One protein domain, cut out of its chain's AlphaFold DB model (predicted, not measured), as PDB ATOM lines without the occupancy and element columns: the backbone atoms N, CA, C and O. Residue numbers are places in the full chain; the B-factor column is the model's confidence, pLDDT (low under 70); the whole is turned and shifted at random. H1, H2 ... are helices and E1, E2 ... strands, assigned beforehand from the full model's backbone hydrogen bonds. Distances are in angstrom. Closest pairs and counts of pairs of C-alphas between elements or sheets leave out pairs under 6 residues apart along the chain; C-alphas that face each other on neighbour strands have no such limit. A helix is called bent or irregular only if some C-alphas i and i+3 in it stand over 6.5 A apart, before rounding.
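Overview. This is residues 2 to 63 of the 137 residues of the protein "IS1 family transposase" of Ignavibacteria bacterium (UniProt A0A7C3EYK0). One long helix, H1, sticks out as an arm from a small head made of a two-stranded hairpin, E1 and E2, and the loops before and after it. Residues 2 to 25, which belong to H1, stand free, and the arm makes most of the length; the body without them has 38 residues and spans 25 by 18 by 12 A. The printed part has 62 residues, with one named helix and two named strands in the order H1, E1, E2, and the two strands form an antiparallel sheet in the order E1 - E2. The class is mixed, helices and strands. The whole is extended, with a radius of gyration of the C-alphas of 18.2 A and spans of 58 by 23 by 15 A.

Arrangement. From the first printed residue, H1 runs through residues 2 to 26, and every O i to N i+4 pair in it is within hydrogen-bond range. A long link of 14 residues, 27 to 40, joins it to E1, residues 41 to 47. A tight link of 2 residues leads from E1 to E2, residues 50 to 55. E1 and E2 are a hairpin of antiparallel neighbour strands, with 146 degrees between their N-to-C directions. The C-alphas of Tyr 41 and Cys 55 face each other at 4.0 A, and those of Ile 47 and Val 50 at 5.2 A. Across the pair, N 42 and O 54 are within hydrogen-bond range at 2.9 A, and N 52 and O 45 at 2.9 A. Residues 53 to 54 of E2 also pair, antiparallel, with residues 61 to 62, a stretch too short to be named. H1 and E2 are apart, with no C-alpha of the one within 8 A of the other.

Along the chain. H1 begins at C-alpha 2, at (29.828, -17.599, 44.532), and ends at C-alpha 26, at (11.025, 14.106, 46.336), 36.9 A away. H1 is not bent. E1 begins at C-alpha 41, at (-1.768, 27.266, 45.596), and measures 16.7 A from first to last C-alpha. E2 measures 16.4 A and ends at C-alpha 55, at (-4.256, 24.905, 47.742).

Size, cuts and confidence. The two C-alphas farthest apart, those of Ile 2 and Asp 57, are 58.6 A apart. The printed part has no cut. The link from H1 to E1 is long, and its C-alphas lie 6 to 20 A from the mean of all C-alphas. The mean pLDDT of the printed part is 77.5. In this predicted model 23 residues are under 70, namely 2 to 9 and 15 to 29; the mean is 61 for H1, 93 for E1 and 92 for E2.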
ATOM      1  N   ILE A   2      29.667 -18.906  45.214       51.88
ATOM      2  CA  ILE A   2      29.828 -17.599  44.532       51.88
ATOM      3  C   ILE A   2      28.467 -16.930  44.222       51.88
ATOM      4  O   ILE A   2      28.344 -15.707  44.230       51.88
ATOM      5  N   TYR A   3      27.405 -17.729  44.048       48.09
ATOM      6  CA  TYR A   3      26.046 -17.254  43.747       48.09
ATOM      7  C   TYR A   3      25.414 -16.389  44.857       48.09
ATOM      8  O   TYR A   3      24.715 -15.423  44.558       48.09
ATOM      9  N   PHE A   4      25.683 -16.687  46.133       58.16
ATOM     10  CA  PHE A   4      25.083 -15.960  47.262       58.16
ATOM     11  C   PHE A   4      25.635 -14.533  47.425       58.16
ATOM     12  O   PHE A   4      24.878 -13.611  47.728       58.16
ATOM     13  N   ILE A   5      26.929 -14.325  47.157       58.22
ATOM     14  CA  ILE A   5      27.570 -13.000  47.222       58.22
ATOM     15  C   ILE A   5      27.064 -12.106  46.076       58.22
ATOM     16  O   ILE A   5      26.810 -10.917  46.274       58.22
ATOM     17  N   GLY A   6      26.840 -12.689  44.891       57.81
ATOM     18  CA  GLY A   6      26.289 -11.984  43.729       57.81
ATOM     19  C   GLY A   6      24.870 -11.449  43.953       57.81
ATOM     20  O   GLY A   6      24.592 -10.296  43.621       57.81
ATOM     21  N   ILE A   7      23.988 -12.239  44.577       68.25
ATOM     22  CA  ILE A   7      22.606 -11.819  44.882       68.25
ATOM     23  C   ILE A   7      22.590 -10.706  45.938       68.25
ATOM     24  O   ILE A   7      21.852  -9.732  45.782       68.25
ATOM     25  N   ALA A   8      23.423 -10.801  46.980       66.19
ATOM     26  CA  ALA A   8      23.515  -9.771  48.017       66.19
ATOM     27  C   ALA A   8      24.017  -8.427  47.456       66.19
ATOM     28  O   ALA A   8      23.440  -7.382  47.762       66.19
ATOM     29  N   ASN A   9      25.021  -8.450  46.570       69.88
ATOM     30  CA  ASN A   9      25.496  -7.253  45.868       69.88
ATOM     31  C   ASN A   9      24.428  -6.667  44.936       69.88
ATOM     32  O   ASN A   9      24.222  -5.455  44.934       69.88
ATOM     33  N   LEU A  10      23.693  -7.502  44.193       72.56
ATOM     34  CA  LEU A  10      22.589  -7.034  43.352       72.56
ATOM     35  C   LEU A  10      21.470  -6.405  44.195       72.56
ATOM     36  O   LEU A  10      20.980  -5.331  43.857       72.56
ATOM     37  N   MET A  11      21.101  -7.018  45.323       74.75
ATOM     38  CA  MET A  11      20.116  -6.456  46.251       74.75
ATOM     39  C   MET A  11      20.582  -5.138  46.875       74.75
ATOM     40  O   MET A  11      19.779  -4.210  46.972       74.75
ATOM     41  N   TYR A  12      21.859  -5.015  47.250       71.81
ATOM     42  CA  TYR A  12      22.428  -3.770  47.772       71.81
ATOM     43  C   TYR A  12      22.439  -2.664  46.707       71.81
ATOM     44  O   TYR A  12      21.983  -1.553  46.969       71.81
ATOM     45  N   ILE A  13      22.842  -2.977  45.473       73.56
ATOM     46  CA  ILE A  13      22.815  -2.040  44.338       73.56
ATOM     47  C   ILE A  13      21.377  -1.604  44.019       73.56
ATOM     48  O   ILE A  13      21.124  -0.415  43.816       73.56
ATOM     49  N   LEU A  14      20.414  -2.532  44.012       74.69
ATOM     50  CA  LEU A  14      18.994  -2.221  43.818       74.69
ATOM     51  C   LEU A  14      18.435  -1.376  44.970       74.69
ATOM     52  O   LEU A  14      17.665  -0.448  44.720       74.69
ATOM     53  N   TYR A  15      18.831  -1.649  46.215       66.56
ATOM     54  CA  TYR A  15      18.448  -0.857  47.385       66.56
ATOM     55  C   TYR A  15      18.989   0.575  47.297       66.56
ATOM     56  O   TYR A  15      18.217   1.524  47.445       66.56
ATOM     57  N   VAL A  16      20.278   0.742  46.984       65.12
ATOM     58  CA  VAL A  16      20.917   2.052  46.806       65.12
ATOM     59  C   VAL A  16      20.264   2.811  45.648       65.12
ATOM     60  O   VAL A  16      19.786   3.924  45.865       65.12
ATOM     61  N   LYS A  17      20.092   2.196  44.466       60.56
ATOM     62  CA  LYS A  17      19.382   2.821  43.329       60.56
ATOM     63  C   LYS A  17      17.942   3.207  43.675       60.56
ATOM     64  O   LYS A  17      17.490   4.287  43.302       60.56
ATOM     65  N   LYS A  18      17.210   2.369  44.418       57.31
ATOM     66  CA  LYS A  18      15.845   2.678  44.882       57.31
ATOM     67  C   LYS A  18      15.834   3.852  45.861       57.31
ATOM     68  O   LYS A  18      14.890   4.642  45.835       57.31
ATOM     69  N   ASN A  19      16.850   3.996  46.708       53.41
ATOM     70  CA  ASN A  19      16.988   5.138  47.613       53.41
ATOM     71  C   ASN A  19      17.344   6.428  46.859       53.41
ATOM     72  O   ASN A  19      16.741   7.472  47.113       53.41
ATOM     73  N   GLU A  20      18.240   6.350  45.876       53.59
ATOM     74  CA  GLU A  20      18.596   7.489  45.025       53.59
ATOM     75  C   GLU A  20      17.408   7.965  44.180       53.59
ATOM     76  O   GLU A  20      17.064   9.147  44.220       53.59
ATOM     77  N   LEU A  21      16.674   7.065  43.515       56.25
ATOM     78  CA  LEU A  21      15.440   7.431  42.805       56.25
ATOM     79  C   LEU A  21      14.369   8.019  43.743       56.25
ATOM     80  O   LEU A  21      13.626   8.921  43.341       56.25
ATOM     81  N   ASN A  22      14.284   7.556  44.996       55.09
ATOM     82  CA  ASN A  22      13.376   8.133  45.997       55.09
ATOM     83  C   ASN A  22      13.774   9.562  46.409       55.09
ATOM     84  O   ASN A  22      12.898  10.377  46.711       55.09
ATOM     85  N   LYS A  23      15.072   9.891  46.388       50.84
ATOM     86  CA  LYS A  23      15.584  11.252  46.610       50.84
ATOM     87  C   LYS A  23      15.153  12.189  45.475       50.84
ATOM     88  O   LYS A  23      14.602  13.252  45.753       50.84
ATOM     89  N   TYR A  24      15.297  11.766  44.215       52.25
ATOM     90  CA  TYR A  24      14.899  12.562  43.043       52.25
ATOM     91  C   TYR A  24      13.377  12.707  42.885       52.25
ATOM     92  O   TYR A  24      12.892  13.792  42.571       52.25
ATOM     93  N   THR A  25      12.579  11.683  43.210       52.47
ATOM     94  CA  THR A  25      11.102  11.815  43.216       52.47
ATOM     95  C   THR A  25      10.576  12.780  44.283       52.47
ATOM     96  O   THR A  25       9.432  13.224  44.187       52.47
ATOM     97  N   ARG A  26      11.382  13.130  45.294       51.47
ATOM     98  CA  ARG A  26      11.025  14.106  46.336       51.47
ATOM     99  C   ARG A  26      11.238  15.562  45.906       51.47
ATOM    100  O   ARG A  26      10.586  16.435  46.467       51.47
ATOM    101  N   LEU A  27      12.114  15.803  44.926       53.22
ATOM    102  CA  LEU A  27      12.464  17.127  44.386       53.22
ATOM    103  C   LEU A  27      11.661  17.514  43.137       53.22
ATOM    104  O   LEU A  27      11.866  18.598  42.598       53.22
ATOM    105  N   LYS A  28      10.752  16.648  42.671       61.97
ATOM    106  CA  LYS A  28       9.917  16.930  41.501       61.97
ATOM    107  C   LYS A  28       9.147  18.238  41.724       61.97
ATOM    108  O   LYS A  28       8.436  18.366  42.723       61.97
ATOM    109  N   MET A  29       9.324  19.191  40.804       67.38
ATOM    110  CA  MET A  29       8.643  20.483  40.825       67.38
ATOM    111  C   MET A  29       7.137  20.257  40.941       67.38
ATOM    112  O   MET A  29       6.558  19.447  40.216       67.38
ATOM    113  N   ILE A  30       6.516  20.914  41.918       79.75
ATOM    114  CA  ILE A  30       5.073  20.833  42.091       79.75
ATOM    115  C   ILE A  30       4.464  21.895  41.192       79.75
ATOM    116  O   ILE A  30       4.655  23.074  41.468       79.75
ATOM    117  N   GLU A  31       3.790  21.457  40.132       84.69
ATOM    118  CA  GLU A  31       3.100  22.321  39.163       84.69
ATOM    119  C   GLU A  31       1.621  22.503  39.516       84.69
ATOM    120  O   GLU A  31       1.033  23.547  39.268       84.69
ATOM    121  N   LYS A  32       1.006  21.468  40.103       91.12
ATOM    122  CA  LYS A  32      -0.431  21.409  40.388       91.12
ATOM    123  C   LYS A  32      -0.690  20.775  41.743       91.12
ATOM    124  O   LYS A  32       0.098  19.966  42.243       91.12
ATOM    125  N   CYS A  33      -1.830  21.105  42.336       90.25
ATOM    126  CA  CYS A  33      -2.292  20.462  43.552       90.25
ATOM    127  C   CYS A  33      -2.509  18.958  43.298       90.25
ATOM    128  O   CYS A  33      -3.309  18.600  42.438       90.25
ATOM    129  N   PRO A  34      -1.903  18.050  44.080       89.69
ATOM    130  CA  PRO A  34      -2.050  16.610  43.858       89.69
ATOM    131  C   PRO A  34      -3.474  16.087  44.113       89.69
ATOM    132  O   PRO A  34      -3.783  14.968  43.721       89.69
ATOM    133  N   ARG A  35      -4.336  16.864  44.786       88.94
ATOM    134  CA  ARG A  35      -5.712  16.462  45.113       88.94
ATOM    135  C   ARG A  35      -6.725  16.879  44.047       88.94
ATOM    136  O   ARG A  35      -7.553  16.061  43.675       88.94
ATOM    137  N   CYS A  36      -6.701  18.142  43.624       90.88
ATOM    138  CA  CYS A  36      -7.696  18.710  42.703       90.88
ATOM    139  C   CYS A  36      -7.105  19.193  41.373       90.88
ATOM    140  O   CYS A  36      -7.835  19.747  40.564       90.88
ATOM    141  N   LEU A  37      -5.795  19.026  41.162       90.75
ATOM    142  CA  LEU A  37      -5.066  19.457  39.964       90.75
ATOM    143  C   LEU A  37      -5.089  20.974  39.695       90.75
ATOM    144  O   LEU A  37      -4.654  21.408  38.636       90.75
ATOM    145  N   SER A  38      -5.525  21.784  40.662       92.56
ATOM    146  CA  SER A  38      -5.497  23.245  40.554       92.56
ATOM    147  C   SER A  38      -4.081  23.820  40.650       92.56
ATOM    148  O   SER A  38      -3.247  23.332  41.420       92.56
ATOM    149  N   GLU A  39      -3.845  24.906  39.921       93.12
ATOM    150  CA  GLU A  39      -2.631  25.732  39.955       93.12
ATOM    151  C   GLU A  39      -2.709  26.829  41.037       93.12
ATOM    152  O   GLU A  39      -1.710  27.449  41.392       93.12
ATOM    153  N   ASN A  40      -3.885  27.029  41.644       94.12
ATOM    154  CA  ASN A  40      -4.126  28.046  42.663       94.12
ATOM    155  C   ASN A  40      -3.676  27.574  44.060       94.12
ATOM    156  O   ASN A  40      -4.477  27.182  44.923       94.12
ATOM    157  N   TYR A  41      -2.365  27.580  44.297       94.06
ATOM    158  CA  TYR A  41      -1.768  27.266  45.596       94.06
ATOM    159  C   TYR A  41      -0.664  28.249  45.988       94.06
ATOM    160  O   TYR A  41      -0.032  28.895  45.160       94.06
ATOM    161  N   ILE A  42      -0.421  28.355  47.293       93.94
ATOM    162  CA  ILE A  42       0.580  29.251  47.879       93.94
ATOM    163  C   ILE A  42       1.559  28.481  48.762       93.94
ATOM    164  O   ILE A  42       1.252  27.397  49.261       93.94
ATOM    165  N   LYS A  43       2.744  29.052  48.990       93.62
ATOM    166  CA  LYS A  43       3.686  28.561  50.006       93.62
ATOM    167  C   LYS A  43       3.072  28.770  51.397       93.62
ATOM    168  O   LYS A  43       2.622  29.865  51.710       93.62
ATOM    169  N   HIS A  44       3.057  27.726  52.223       94.81
ATOM    170  CA  HIS A  44       2.404  27.717  53.536       94.81
ATOM    171  C   HIS A  44       3.295  27.033  54.588       94.81
ATOM    172  O   HIS A  44       2.990  25.954  55.105       94.81
ATOM    173  N   GLY A  45       4.443  27.656  54.865       93.62
ATOM    174  CA  GLY A  45       5.429  27.185  55.842       93.62
ATOM    175  C   GLY A  45       6.345  26.062  55.339       93.62
ATOM    176  O   GLY A  45       6.369  25.723  54.155       93.62
ATOM    177  N   LYS A  46       7.130  25.484  56.253       92.19
ATOM    178  CA  LYS A  46       8.062  24.377  55.978       92.19
ATOM    179  C   LYS A  46       7.888  23.268  57.018       92.19
ATOM    180  O   LYS A  46       7.709  23.552  58.195       92.19
ATOM    181  N   ILE A  47       7.962  22.005  56.596       87.56
ATOM    182  CA  ILE A  47       7.971  20.828  57.483       87.56
ATOM    183  C   ILE A  47       9.269  20.066  57.252       87.56
ATOM    184  O   ILE A  47       9.538  19.672  56.120       87.56
ATOM    185  N   LYS A  48      10.048  19.804  58.311       86.69
ATOM    186  CA  LYS A  48      11.324  19.061  58.215       86.69
ATOM    187  C   LYS A  48      12.233  19.615  57.105       86.69
ATOM    188  O   LYS A  48      12.776  18.865  56.301       86.69
ATOM    189  N   ASN A  49      12.321  20.944  57.038       86.50
ATOM    190  CA  ASN A  49      13.046  21.708  56.020       86.50
ATOM    191  C   ASN A  49      12.542  21.555  54.565       86.50
ATOM    192  O   ASN A  49      13.186  22.028  53.634       86.50
ATOM    193  N   VAL A  50      11.373  20.942  54.350       86.62
ATOM    194  CA  VAL A  50      10.720  20.841  53.038       86.62
ATOM    195  C   VAL A  50       9.590  21.861  52.933       86.62
ATOM    196  O   VAL A  50       8.815  22.043  53.873       86.62
ATOM    197  N   GLN A  51       9.480  22.521  51.780       91.19
ATOM    198  CA  GLN A  51       8.431  23.502  51.510       91.19
ATOM    199  C   GLN A  51       7.036  22.855  51.551       91.19
ATOM    200  O   GLN A  51       6.769  21.884  50.846       91.19
ATOM    201  N   ARG A  52       6.130  23.407  52.364       92.69
ATOM    202  CA  ARG A  52       4.704  23.044  52.379       92.69
ATOM    203  C   ARG A  52       3.922  24.055  51.544       92.69
ATOM    204  O   ARG A  52       4.239  25.246  51.542       92.69
ATOM    205  N   TYR A  53       2.903  23.577  50.852       93.94
ATOM    206  CA  TYR A  53       2.010  24.358  50.010       93.94
ATOM    207  C   TYR A  53       0.564  24.168  50.462       93.94
ATOM    208  O   TYR A  53       0.204  23.111  50.989       93.94
ATOM    209  N   TYR A  54      -0.253  25.191  50.249       94.31
ATOM    210  CA  TYR A  54      -1.678  25.210  50.550       94.31
ATOM    211  C   TYR A  54      -2.461  25.553  49.284       94.31
ATOM    212  O   TYR A  54      -2.259  26.618  48.703       94.31
ATOM    213  N   CYS A  55      -3.340  24.650  48.851       95.19
ATOM    214  CA  CYS A  55      -4.256  24.905  47.742       95.19
ATOM    215  C   CYS A  55      -5.444  25.734  48.228       95.19
ATOM    216  O   CYS A  55      -6.110  25.338  49.185       95.19
ATOM    217  N   LYS A  56      -5.729  26.850  47.555       94.81
ATOM    218  CA  LYS A  56      -6.847  27.736  47.907       94.81
ATOM    219  C   LYS A  56      -8.206  27.133  47.547       94.81
ATOM    220  O   LYS A  56      -9.157  27.337  48.292       94.81
ATOM    221  N   ASP A  57      -8.266  26.320  46.494       95.38
ATOM    222  CA  ASP A  57      -9.531  25.769  45.997       95.38
ATOM    223  C   ASP A  57     -10.019  24.585  46.845       95.38
ATOM    224  O   ASP A  57     -11.150  24.572  47.318       95.38
ATOM    225  N   CYS A  58      -9.154  23.593  47.104       92.81
ATOM    226  CA  CYS A  58      -9.530  22.399  47.879       92.81
ATOM    227  C   CYS A  58      -9.088  22.432  49.352       92.81
ATOM    228  O   CYS A  58      -9.257  21.439  50.067       92.81
ATOM    229  N   LYS A  59      -8.474  23.539  49.799       93.94
ATOM    230  CA  LYS A  59      -7.946  23.746  51.164       93.94
ATOM    231  C   LYS A  59      -6.957  22.658  51.622       93.94
ATOM    232  O   LYS A  59      -6.747  22.434  52.815       93.94
ATOM    233  N   TYR A  60      -6.345  21.941  50.673       91.38
ATOM    234  CA  TYR A  60      -5.425  20.843  50.952       91.38
ATOM    235  C   TYR A  60      -3.995  21.339  51.138       91.38
ATOM    236  O   TYR A  60      -3.500  22.178  50.388       91.38
ATOM    237  N   ASN A  61      -3.314  20.749  52.114       92.06
ATOM    238  CA  ASN A  61      -1.909  20.988  52.377       92.06
ATOM    239  C   ASN A  61      -1.056  19.854  51.809       92.06
ATOM    240  O   ASN A  61      -1.302  18.689  52.126       92.06
ATOM    241  N   PHE A  62      -0.026  20.184  51.037       90.69
ATOM    242  CA  PHE A  62       0.852  19.198  50.411       90.69
ATOM    243  C   PHE A  62       2.312  19.657  50.389       90.69
ATOM    244  O   PHE A  62       2.624  20.839  50.476       90.69
ATOM    245  N   THR A  63       3.221  18.690  50.301       89.50
ATOM    246  CA  THR A  63       4.682  18.905  50.293       89.50
ATOM    247  C   THR A  63       5.338  18.242  49.078       89.50
ATOM    248  O   THR A  63       6.485  18.519  48.761       89.50
TER     249      THR A  63